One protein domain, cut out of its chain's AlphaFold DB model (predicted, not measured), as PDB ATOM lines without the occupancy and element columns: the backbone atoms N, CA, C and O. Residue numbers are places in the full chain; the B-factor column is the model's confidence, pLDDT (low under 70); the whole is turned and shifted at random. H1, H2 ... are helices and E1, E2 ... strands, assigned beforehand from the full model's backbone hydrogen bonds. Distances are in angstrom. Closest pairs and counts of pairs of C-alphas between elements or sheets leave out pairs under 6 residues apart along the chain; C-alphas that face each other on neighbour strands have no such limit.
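Overview. This is residues 335 to 410 of the 429 residues of the protein "Ubiquitin-ligase" of Trebouxia sp. A1-2 (UniProt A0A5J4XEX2). Two short parallel strands, E1 and E2, form one side of an open, loose frame; H1 sits at one end of the pair, H2 runs back on the other side of the frame and H3 stands at the far end. An arm follows E2, and its residues 399 to 405, mostly in H4, stick out from the rest. The printed part has 76 residues, with four named helices and two named strands in the order E1, H1, H2, H3, E2, H4, and the class is mostly helix. The whole is loose, with a radius of gyration of the C-alphas of 14.3 A, and elongated, with spans of 40 by 23 by 22 A.

Arrangement. E1, residues 339 to 342, and E2, residues 389 to 392, are parallel neighbour strands, with 21 degrees between their directions. The C-alphas of Val 341 and Arg 391 face each other at 4.7 A. N 341 and O 390 are within hydrogen-bond range at 2.9 A, and so are N 392 and O 341 at 2.9 A. H1, residues 344 to 348, is only just apart from E2, the closest C-alphas being 8.4 A from each other. H2, residues 351 to 363, is close to H1 but not clearly touching; their closest C-alphas, those of Leu 346 and Val 354, are 6.8 A apart. H3, residues 366 to 377, is close to H2 but not clearly touching, with the C-alphas of Val 361 and Lys 369 closest at 7.1 A. H2 and H3 run opposite ways at a steep tilt of 52 degrees. E1, the helices H1, H2 and H3, and E2 form a strand-helix-strand unit, two parallel neighbour strands with helices between them along the chain. H4, residues 401 to 408, touches no helix and is apart from E1. In H1, H2, H3 and H4 every O i to N i+4 pair is within hydrogen-bond range.

Along the chain. E1 begins at C-alpha 339, at (-39.233, -0.253, -7.716), and is 10.0 A long; E2 is 9.6 A long. H2, the longest helix, measures 18.3 A and begins at C-alpha 351, at (-22.311, 0.341, -11.591). H3 measures 16.2 A, H4 10.5 A and H1 6.1 A. H4 ends at C-alpha 408, at (-16.795, 10.284, 0.864).

Size, cuts and confidence. The two C-alphas farthest apart, those of Gln 384 and Asp 400, are 41.4 A from each other. The printed part, residues 335 to 410, has no cut. The link from H3 to E2, of 11 residues, is long; that from E2 to H4, of 8 residues, is short; the other three are tight. The mean pLDDT of the printed part is 84.0, and it is under 70 at residues 378, 380 and 395 to 398.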
ATOM      1  N   GLN A 335     -34.167  -4.688  -2.275       89.00
ATOM      2  CA  GLN A 335     -34.383  -4.238  -3.650       89.00
ATOM      3  C   GLN A 335     -35.475  -5.016  -4.392       89.00
ATOM      4  O   GLN A 335     -36.149  -4.443  -5.243       89.00
ATOM      5  N   ASP A 336     -35.702  -6.279  -4.022       85.06
ATOM      6  CA  ASP A 336     -36.706  -7.152  -4.639       85.06
ATOM      7  C   ASP A 336     -38.145  -6.687  -4.324       85.06
ATOM      8  O   ASP A 336     -39.094  -7.097  -4.989       85.06
ATOM      9  N   VAL A 337     -38.320  -5.826  -3.311       85.50
ATOM     10  CA  VAL A 337     -39.626  -5.343  -2.822       85.50
ATOM     11  C   VAL A 337     -39.937  -3.918  -3.289       85.50
ATOM     12  O   VAL A 337     -41.094  -3.508  -3.284       85.50
ATOM     13  N   PHE A 338     -38.942  -3.159  -3.747       87.88
ATOM     14  CA  PHE A 338     -39.132  -1.800  -4.264       87.88
ATOM     15  C   PHE A 338     -39.124  -1.764  -5.795       87.88
ATOM     16  O   PHE A 338     -38.698  -2.696  -6.474       87.88
ATOM     17  N   HIS A 339     -39.586  -0.654  -6.361       87.62
ATOM     18  CA  HIS A 339     -39.233  -0.253  -7.716       87.62
ATOM     19  C   HIS A 339     -37.982   0.639  -7.640       87.62
ATOM     20  O   HIS A 339     -38.078   1.829  -7.330       87.62
ATOM     21  N   ILE A 340     -36.799   0.066  -7.879       91.69
ATOM     22  CA  ILE A 340     -35.527   0.803  -7.808       91.69
ATOM     23  C   ILE A 340     -35.428   1.830  -8.943       91.69
ATOM     24  O   ILE A 340     -35.639   1.504 -10.109       91.69
ATOM     25  N   VAL A 341     -35.062   3.069  -8.606       90.62
ATOM     26  CA  VAL A 341     -34.727   4.127  -9.573       90.62
ATOM     27  C   VAL A 341     -33.355   4.689  -9.224       90.62
ATOM     28  O   VAL A 341     -33.190   5.334  -8.194       90.62
ATOM     29  N   LEU A 342     -32.374   4.443 -10.088       91.88
ATOM     30  CA  LEU A 342     -31.000   4.922  -9.932       91.88
ATOM     31  C   LEU A 342     -30.779   6.208 -10.737       91.88
ATOM     32  O   LEU A 342     -31.368   6.368 -11.809       91.88
ATOM     33  N   ASP A 343     -29.875   7.075 -10.284       88.56
ATOM     34  CA  ASP A 343     -29.292   8.137 -11.118       88.56
ATOM     35  C   ASP A 343     -28.690   7.570 -12.420       88.56
ATOM     36  O   ASP A 343     -28.182   6.448 -12.440       88.56
ATOM     37  N   HIS A 344     -28.698   8.349 -13.505       86.88
ATOM     38  CA  HIS A 344     -28.035   7.977 -14.756       86.88
ATOM     39  C   HIS A 344     -26.552   7.634 -14.540       86.88
ATOM     40  O   HIS A 344     -26.093   6.618 -15.047       86.88
ATOM     41  N   GLN A 345     -25.806   8.419 -13.758       84.88
ATOM     42  CA  GLN A 345     -24.379   8.158 -13.531       84.88
ATOM     43  C   GLN A 345     -24.144   6.867 -12.731       84.88
ATOM     44  O   GLN A 345     -23.191   6.137 -12.999       84.88
ATOM     45  N   LEU A 346     -25.048   6.517 -11.808       87.69
ATOM     46  CA  LEU A 346     -25.031   5.212 -11.131       87.69
ATOM     47  C   LEU A 346     -25.326   4.056 -12.104       87.69
ATOM     48  O   LEU A 346     -24.785   2.965 -11.938       87.69
ATOM     49  N   GLN A 347     -26.139   4.293 -13.140       86.56
ATOM     50  CA  GLN A 347     -26.419   3.313 -14.194       86.56
ATOM     51  C   GLN A 347     -25.296   3.187 -15.237       86.56
ATOM     52  O   GLN A 347     -25.148   2.108 -15.806       86.56
ATOM     53  N   THR A 348     -24.525   4.243 -15.528       86.94
ATOM     54  CA  THR A 348     -23.558   4.247 -16.648       86.94
ATOM     55  C   THR A 348     -22.086   4.277 -16.254       86.94
ATOM     56  O   THR A 348     -21.266   3.735 -16.988       86.94
ATOM     57  N   GLU A 349     -21.735   4.913 -15.136       87.62
ATOM     58  CA  GLU A 349     -20.341   5.187 -14.746       87.62
ATOM     59  C   GLU A 349     -19.947   4.475 -13.445       87.62
ATOM     60  O   GLU A 349     -18.804   4.051 -13.302       87.62
ATOM     61  N   PHE A 350     -20.891   4.299 -12.514       87.00
ATOM     62  CA  PHE A 350     -20.630   3.797 -11.159       87.00
ATOM     63  C   PHE A 350     -21.409   2.513 -10.818       87.00
ATOM     64  O   PHE A 350     -21.803   2.311  -9.669       87.00
ATOM     65  N   GLN A 351     -21.609   1.621 -11.798       89.12
ATOM     66  CA  GLN A 351     -22.311   0.341 -11.591       89.12
ATOM     67  C   GLN A 351     -21.691  -0.499 -10.459       89.12
ATOM     68  O   GLN A 351     -22.419  -1.084  -9.660       89.12
ATOM     69  N   ASP A 352     -20.360  -0.503 -10.330       91.06
ATOM     70  CA  ASP A 352     -19.645  -1.232  -9.273       91.06
ATOM     71  C   ASP A 352     -20.027  -0.758  -7.860       91.06
ATOM     72  O   ASP A 352     -20.089  -1.565  -6.934       91.06
ATOM     73  N   LEU A 353     -20.349   0.531  -7.685       88.19
ATOM     74  CA  LEU A 353     -20.812   1.081  -6.406       88.19
ATOM     75  C   LEU A 353     -22.225   0.587  -6.064       88.19
ATOM     76  O   LEU A 353     -22.513   0.288  -4.905       88.19
ATOM     77  N   VAL A 354     -23.092   0.456  -7.073       90.56
ATOM     78  CA  VAL A 354     -24.447  -0.100  -6.923       90.56
ATOM     79  C   VAL A 354     -24.388  -1.598  -6.612       90.56
ATOM     80  O   VAL A 354     -25.132  -2.073  -5.756       90.56
ATOM     81  N   THR A 355     -23.476  -2.335  -7.252       92.81
ATOM     82  CA  THR A 355     -23.214  -3.749  -6.947       92.81
ATOM     83  C   THR A 355     -22.723  -3.910  -5.510       92.81
ATOM     84  O   THR A 355     -23.362  -4.624  -4.742       92.81
ATOM     85  N   CYS A 356     -21.678  -3.177  -5.100       93.06
ATOM     86  CA  CYS A 356     -21.164  -3.199  -3.725       93.06
ATOM     87  C   CYS A 356     -22.249  -2.875  -2.680       93.06
ATOM     88  O   CYS A 356     -22.327  -3.542  -1.648       93.06
ATOM     89  N   LEU A 357     -23.107  -1.877  -2.943       91.94
ATOM     90  CA  LEU A 357     -24.230  -1.530  -2.066       91.94
ATOM     91  C   LEU A 357     -25.158  -2.731  -1.851       91.94
ATOM     92  O   LEU A 357     -25.455  -3.084  -0.709       91.94
ATOM     93  N   TRP A 358     -25.603  -3.376  -2.932       93.19
ATOM     94  CA  TRP A 358     -26.514  -4.511  -2.815       93.19
ATOM     95  C   TRP A 358     -25.832  -5.774  -2.294       93.19
ATOM     96  O   TRP A 358     -26.480  -6.521  -1.572       93.19
ATOM     97  N   GLU A 359     -24.550  -6.017  -2.564       94.50
ATOM     98  CA  GLU A 359     -23.807  -7.121  -1.937       94.50
ATOM     99  C   GLU A 359     -23.774  -6.977  -0.408       94.50
ATOM    100  O   GLU A 359     -24.129  -7.920   0.302       94.50
ATOM    101  N   VAL A 360     -23.452  -5.783   0.106       93.75
ATOM    102  CA  VAL A 360     -23.448  -5.495   1.551       93.75
ATOM    103  C   VAL A 360     -24.854  -5.612   2.149       93.75
ATOM    104  O   VAL A 360     -25.048  -6.353   3.114       93.75
ATOM    105  N   VAL A 361     -25.855  -4.950   1.557       92.75
ATOM    106  CA  VAL A 361     -27.243  -4.972   2.060       92.75
ATOM    107  C   VAL A 361     -27.848  -6.381   1.998       92.75
ATOM    108  O   VAL A 361     -28.603  -6.763   2.893       92.75
ATOM    109  N   ASN A 362     -27.510  -7.193   0.990       92.56
ATOM    110  CA  ASN A 362     -27.970  -8.580   0.890       92.56
ATOM    111  C   ASN A 362     -27.255  -9.517   1.875       92.56
ATOM    112  O   ASN A 362     -27.891 -10.458   2.356       92.56
ATOM    113  N   ALA A 363     -25.990  -9.258   2.219       93.38
ATOM    114  CA  ALA A 363     -25.238 -10.041   3.201       93.38
ATOM    115  C   ALA A 363     -25.697  -9.821   4.657       93.38
ATOM    116  O   ALA A 363     -25.433 -10.665   5.513       93.38
ATOM    117  N   TRP A 364     -26.395  -8.719   4.953       93.50
ATOM    118  CA  TRP A 364     -26.892  -8.419   6.298       93.50
ATOM    119  C   TRP A 364     -27.933  -9.417   6.829       93.50
ATOM    120  O   TRP A 364     -28.779  -9.949   6.099       93.50
ATOM    121  N   GLU A 365     -27.916  -9.597   8.152       90.00
ATOM    122  CA  GLU A 365     -28.948 -10.327   8.886       90.00
ATOM    123  C   GLU A 365     -30.302  -9.591   8.871       90.00
ATOM    124  O   GLU A 365     -30.404  -8.401   8.566       90.00
ATOM    125  N   THR A 366     -31.373 -10.317   9.206       85.94
ATOM    126  CA  THR A 366     -32.758  -9.819   9.090       85.94
ATOM    127  C   THR A 366     -33.038  -8.588   9.964       85.94
ATOM    128  O   THR A 366     -33.826  -7.734   9.566       85.94
ATOM    129  N   GLU A 367     -32.394  -8.463  11.125       85.56
ATOM    130  CA  GLU A 367     -32.585  -7.325  12.032       85.56
ATOM    131  C   GLU A 367     -31.967  -6.031  11.477       85.56
ATOM    132  O   GLU A 367     -32.652  -5.013  11.373       85.56
ATOM    133  N   LEU A 368     -30.725  -6.083  10.988       89.31
ATOM    134  CA  LEU A 368     -30.083  -4.927  10.353       89.31
ATOM    135  C   LEU A 368     -30.792  -4.532   9.042       89.31
ATOM    136  O   LEU A 368     -30.980  -3.348   8.769       89.31
ATOM    137  N   LYS A 369     -31.310  -5.511   8.287       89.00
ATOM    138  CA  LYS A 369     -32.217  -5.272   7.148       89.00
ATOM    139  C   LYS A 369     -33.518  -4.556   7.556       89.00
ATOM    140  O   LYS A 369     -33.973  -3.673   6.829       89.00
ATOM    141  N   GLN A 370     -34.095  -4.866   8.721       83.75
ATOM    142  CA  GLN A 370     -35.253  -4.139   9.267       83.75
ATOM    143  C   GLN A 370     -34.903  -2.711   9.700       83.75
ATOM    144  O   GLN A 370     -35.708  -1.806   9.478       83.75
ATOM    145  N   HIS A 371     -33.725  -2.490  10.288       85.25
ATOM    146  CA  HIS A 371     -33.254  -1.151  10.655       85.25
ATOM    147  C   HIS A 371     -32.994  -0.286   9.414       85.25
ATOM    148  O   HIS A 371     -33.433   0.861   9.371       85.25
ATOM    149  N   PHE A 372     -32.393  -0.848   8.361       88.88
ATOM    150  CA  PHE A 372     -32.218  -0.152   7.085       88.88
ATOM    151  C   PHE A 372     -33.557   0.189   6.415       88.88
ATOM    152  O   PHE A 372     -33.747   1.315   5.963       88.88
ATOM    153  N   LEU A 373     -34.534  -0.728   6.413       85.69
ATOM    154  CA  LEU A 373     -35.879  -0.424   5.911       85.69
ATOM    155  C   LEU A 373     -36.565   0.692   6.718       85.69
ATOM    156  O   LEU A 373     -37.229   1.552   6.136       85.69
ATOM    157  N   PHE A 374     -36.381   0.708   8.041       80.94
ATOM    158  CA  PHE A 374     -36.901   1.763   8.907       80.94
ATOM    159  C   PHE A 374     -36.248   3.117   8.604       80.94
ATOM    160  O   PHE A 374     -36.962   4.096   8.412       80.94
ATOM    161  N   PHE A 375     -34.925   3.157   8.441       83.50
ATOM    162  CA  PHE A 375     -34.182   4.344   8.002       83.50
ATOM    163  C   PHE A 375     -34.632   4.858   6.621       83.50
ATOM    164  O   PHE A 375     -34.727   6.066   6.414       83.50
ATOM    165  N   LEU A 376     -34.974   3.956   5.692       84.25
ATOM    166  CA  LEU A 376     -35.507   4.310   4.373       84.25
ATOM    167  C   LEU A 376     -36.967   4.808   4.388       84.25
ATOM    168  O   LEU A 376     -37.352   5.546   3.482       84.25
ATOM    169  N   THR A 377     -37.812   4.357   5.328       74.75
ATOM    170  CA  THR A 377     -39.284   4.449   5.167       74.75
ATOM    171  C   THR A 377     -40.108   4.835   6.401       74.75
ATOM    172  O   THR A 377     -41.330   4.954   6.272       74.75
ATOM    173  N   GLY A 378     -39.502   4.961   7.583       69.31
ATOM    174  CA  GLY A 378     -40.215   5.058   8.867       69.31
ATOM    175  C   GLY A 378     -40.878   3.745   9.324       69.31
ATOM    176  O   GLY A 378     -41.639   3.731  10.285       69.31
ATOM    177  N   SER A 379     -40.628   2.615   8.645       71.62
ATOM    178  CA  SER A 379     -41.294   1.332   8.922       71.62
ATOM    179  C   SER A 379     -40.334   0.139   8.916       71.62
ATOM    180  O   SER A 379     -39.534  -0.031   8.003       71.62
ATOM    181  N   ARG A 380     -40.475  -0.761   9.903       69.75
ATOM    182  CA  ARG A 380     -39.818  -2.090   9.918       69.75
ATOM    183  C   ARG A 380     -40.611  -3.163   9.140       69.75
ATOM    184  O   ARG A 380     -40.162  -4.305   9.023       69.75
ATOM    185  N   ARG A 381     -41.801  -2.823   8.621       71.69
ATOM    186  CA  ARG A 381     -42.656  -3.692   7.794       71.69
ATOM    187  C   ARG A 381     -42.362  -3.468   6.311       71.69
ATOM    188  O   ARG A 381     -42.414  -2.330   5.848       71.69
ATOM    189  N   LEU A 382     -42.129  -4.565   5.585       77.06
ATOM    190  CA  LEU A 382     -41.959  -4.581   4.129       77.06
ATOM    191  C   LEU A 382     -43.197  -4.000   3.417       77.06
ATOM    192  O   LEU A 382     -44.315  -4.398   3.758       77.06
ATOM    193  N   PRO A 383     -43.027  -3.091   2.436       74.00
ATOM    194  CA  PRO A 383     -44.134  -2.631   1.605       74.00
ATOM    195  C   PRO A 383     -44.627  -3.753   0.678       74.00
ATOM    196  O   PRO A 383     -44.037  -4.831   0.594       74.00
ATOM    197  N   GLN A 384     -45.719  -3.499  -0.045       71.81
ATOM    198  CA  GLN A 384     -46.156  -4.409  -1.103       71.81
ATOM    199  C   GLN A 384     -45.120  -4.409  -2.250       71.81
ATOM    200  O   GLN A 384     -44.652  -3.329  -2.631       71.81
ATOM    201  N   PRO A 385     -44.762  -5.576  -2.826       78.94
ATOM    202  CA  PRO A 385     -43.753  -5.657  -3.880       78.94
ATOM    203  C   PRO A 385     -44.002  -4.686  -5.043       78.94
ATOM    204  O   PRO A 385     -45.063  -4.680  -5.668       78.94
ATOM    205  N   HIS A 386     -42.997  -3.854  -5.306       78.31
ATOM    206  CA  HIS A 386     -42.931  -2.815  -6.336       78.31
ATOM    207  C   HIS A 386     -43.999  -1.700  -6.257       78.31
ATOM    208  O   HIS A 386     -44.120  -0.917  -7.201       78.31
ATOM    209  N   THR A 387     -44.754  -1.553  -5.156       74.50
ATOM    210  CA  THR A 387     -45.726  -0.439  -5.024       74.50
ATOM    211  C   THR A 387     -45.098   0.886  -4.595       74.50
ATOM    212  O   THR A 387     -45.712   1.942  -4.788       74.50
ATOM    213  N   GLU A 388     -43.904   0.827  -4.004       80.25
ATOM    214  CA  GLU A 388     -43.097   1.969  -3.567       80.25
ATOM    215  C   GLU A 388     -41.813   2.081  -4.399       80.25
ATOM    216  O   GLU A 388     -41.225   1.076  -4.804       80.25
ATOM    217  N   VAL A 389     -41.367   3.315  -4.641       85.25
ATOM    218  CA  VAL A 389     -40.135   3.617  -5.380       85.25
ATOM    219  C   VAL A 389     -39.018   3.916  -4.388       85.25
ATOM    220  O   VAL A 389     -39.147   4.838  -3.587       85.25
ATOM    221  N   LEU A 390     -37.907   3.185  -4.483       88.81
ATOM    222  CA  LEU A 390     -36.668   3.536  -3.790       88.81
ATOM    223  C   LEU A 390     -35.749   4.236  -4.790       88.81
ATOM    224  O   LEU A 390     -35.228   3.607  -5.716       88.81
ATOM    225  N   ARG A 391     -35.592   5.551  -4.622       89.06
ATOM    226  CA  ARG A 391     -34.721   6.374  -5.463       89.06
ATOM    227  C   ARG A 391     -33.335   6.467  -4.831       89.06
ATOM    228  O   ARG A 391     -33.227   6.805  -3.657       89.06
ATOM    229  N   ILE A 392     -32.300   6.154  -5.602       90.31
ATOM    230  CA  ILE A 392     -30.898   6.232  -5.182       90.31
ATOM    231  C   ILE A 392     -30.204   7.216  -6.117       90.31
ATOM    232  O   ILE A 392     -30.104   6.983  -7.322       90.31
ATOM    233  N   GLU A 393     -29.758   8.328  -5.547       86.25
ATOM    234  CA  GLU A 393     -29.161   9.454  -6.259       86.25
ATOM    235  C   GLU A 393     -27.733   9.675  -5.759       86.25
ATOM    236  O   GLU A 393     -27.423   9.381  -4.601       86.25
ATOM    237  N   LEU A 394     -26.856  10.207  -6.613       81.12
ATOM    238  CA  LEU A 394     -25.589  10.736  -6.120       81.12
ATOM    239  C   LEU A 394     -25.862  12.062  -5.392       81.12
ATOM    240  O   LEU A 394     -26.587  12.906  -5.925       81.12
ATOM    241  N   PRO A 395     -25.281  12.297  -4.201       69.81
ATOM    242  CA  PRO A 395     -25.304  13.627  -3.607       69.81
ATOM    243  C   PRO A 395     -24.632  14.637  -4.556       69.81
ATOM    244  O   PRO A 395     -23.699  14.285  -5.278       69.81
ATOM    245  N   PHE A 396     -25.132  15.878  -4.555       67.50
ATOM    246  CA  PHE A 396     -24.813  16.927  -5.539       67.50
ATOM    247  C   PHE A 396     -23.328  17.026  -5.926       67.50
ATOM    248  O   PHE A 396     -22.463  17.067  -5.057       67.50
ATOM    249  N   VAL A 397     -23.088  17.143  -7.239       63.28
ATOM    250  CA  VAL A 397     -21.782  17.228  -7.921       63.28
ATOM    251  C   VAL A 397     -20.699  17.933  -7.090       63.28
ATOM    252  O   VAL A 397     -20.779  19.135  -6.843       63.28
ATOM    253  N   ALA A 398     -19.656  17.185  -6.726       67.25
ATOM    254  CA  ALA A 398     -18.402  17.738  -6.221       67.25
ATOM    255  C   ALA A 398     -17.681  18.515  -7.333       67.25
ATOM    256  O   ALA A 398     -17.551  18.006  -8.448       67.25
ATOM    257  N   PHE A 399     -17.178  19.715  -7.035       75.81
ATOM    258  CA  PHE A 399     -16.457  20.530  -8.022       75.81
ATOM    259  C   PHE A 399     -14.934  20.459  -7.863       75.81
ATOM    260  O   PHE A 399     -14.210  20.750  -8.816       75.81
ATOM    261  N   ASP A 400     -14.436  20.049  -6.693       81.94
ATOM    262  CA  ASP A 400     -13.014  19.795  -6.464       81.94
ATOM    263  C   ASP A 400     -12.735  18.516  -5.640       81.94
ATOM    264  O   ASP A 400     -13.625  17.809  -5.161       81.94
ATOM    265  N   LEU A 401     -11.448  18.190  -5.486       83.88
ATOM    266  CA  LEU A 401     -10.984  16.988  -4.782       83.88
ATOM    267  C   LEU A 401     -11.266  17.030  -3.264       83.88
ATOM    268  O   LEU A 401     -11.387  15.983  -2.623       83.88
ATOM    269  N   LYS A 402     -11.411  18.223  -2.679       84.94
ATOM    270  CA  LYS A 402     -11.792  18.418  -1.276       84.94
ATOM    271  C   LYS A 402     -13.296  18.186  -1.101       84.94
ATOM    272  O   LYS A 402     -13.659  17.529  -0.130       84.94
ATOM    273  N   ASP A 403     -14.143  18.627  -2.031       81.44
ATOM    274  CA  ASP A 403     -15.573  18.286  -2.051       81.44
ATOM    275  C   ASP A 403     -15.765  16.766  -2.129       81.44
ATOM    276  O   ASP A 403     -16.438  16.194  -1.273       81.44
ATOM    277  N   HIS A 404     -15.085  16.087  -3.065       80.06
ATOM    278  CA  HIS A 404     -15.088  14.618  -3.144       80.06
ATOM    279  C   HIS A 404     -14.668  13.962  -1.817       80.06
ATOM    280  O   HIS A 404     -15.321  13.027  -1.358       80.06
ATOM    281  N   THR A 405     -13.613  14.469  -1.168       84.12
ATOM    282  CA  THR A 405     -13.149  13.957   0.137       84.12
ATOM    283  C   THR A 405     -14.208  14.152   1.229       84.12
ATOM    284  O   THR A 405     -14.492  13.232   1.993       84.12
ATOM    285  N   ILE A 406     -14.836  15.331   1.284       81.62
ATOM    286  CA  ILE A 406     -15.908  15.649   2.236       81.62
ATOM    287  C   ILE A 406     -17.124  14.749   1.995       81.62
ATOM    288  O   ILE A 406     -17.723  14.272   2.954       81.62
ATOM    289  N   MET A 407     -17.484  14.478   0.745       78.00
ATOM    290  CA  MET A 407     -18.637  13.642   0.403       78.00
ATOM    291  C   MET A 407     -18.396  12.162   0.712       78.00
ATOM    292  O   MET A 407     -19.275  11.529   1.284       78.00
ATOM    293  N   LEU A 408     -17.193  11.639   0.451       80.62
ATOM    294  CA  LEU A 408     -16.795  10.284   0.864       80.62
ATOM    295  C   LEU A 408     -16.700  10.119   2.393       80.62
ATOM    296  O   LEU A 408     -16.782   9.000   2.889       80.62
ATOM    297  N   SER A 409     -16.549  11.213   3.150       83.38
ATOM    298  CA  SER A 409     -16.582  11.204   4.623       83.38
ATOM    299  C   SER A 409     -17.983  11.328   5.247       83.38
ATOM    300  O   SER A 409     -18.095  11.382   6.472       83.38
ATOM    301  N   ARG A 410     -19.055  11.396   4.444       82.31
ATOM    302  CA  ARG A 410     -20.439  11.457   4.941       82.31
ATOM    303  C   ARG A 410     -21.081  10.075   4.935       82.31
ATOM    304  O   ARG A 410     -20.918   9.311   3.989       82.31
TER     305      ARG A 410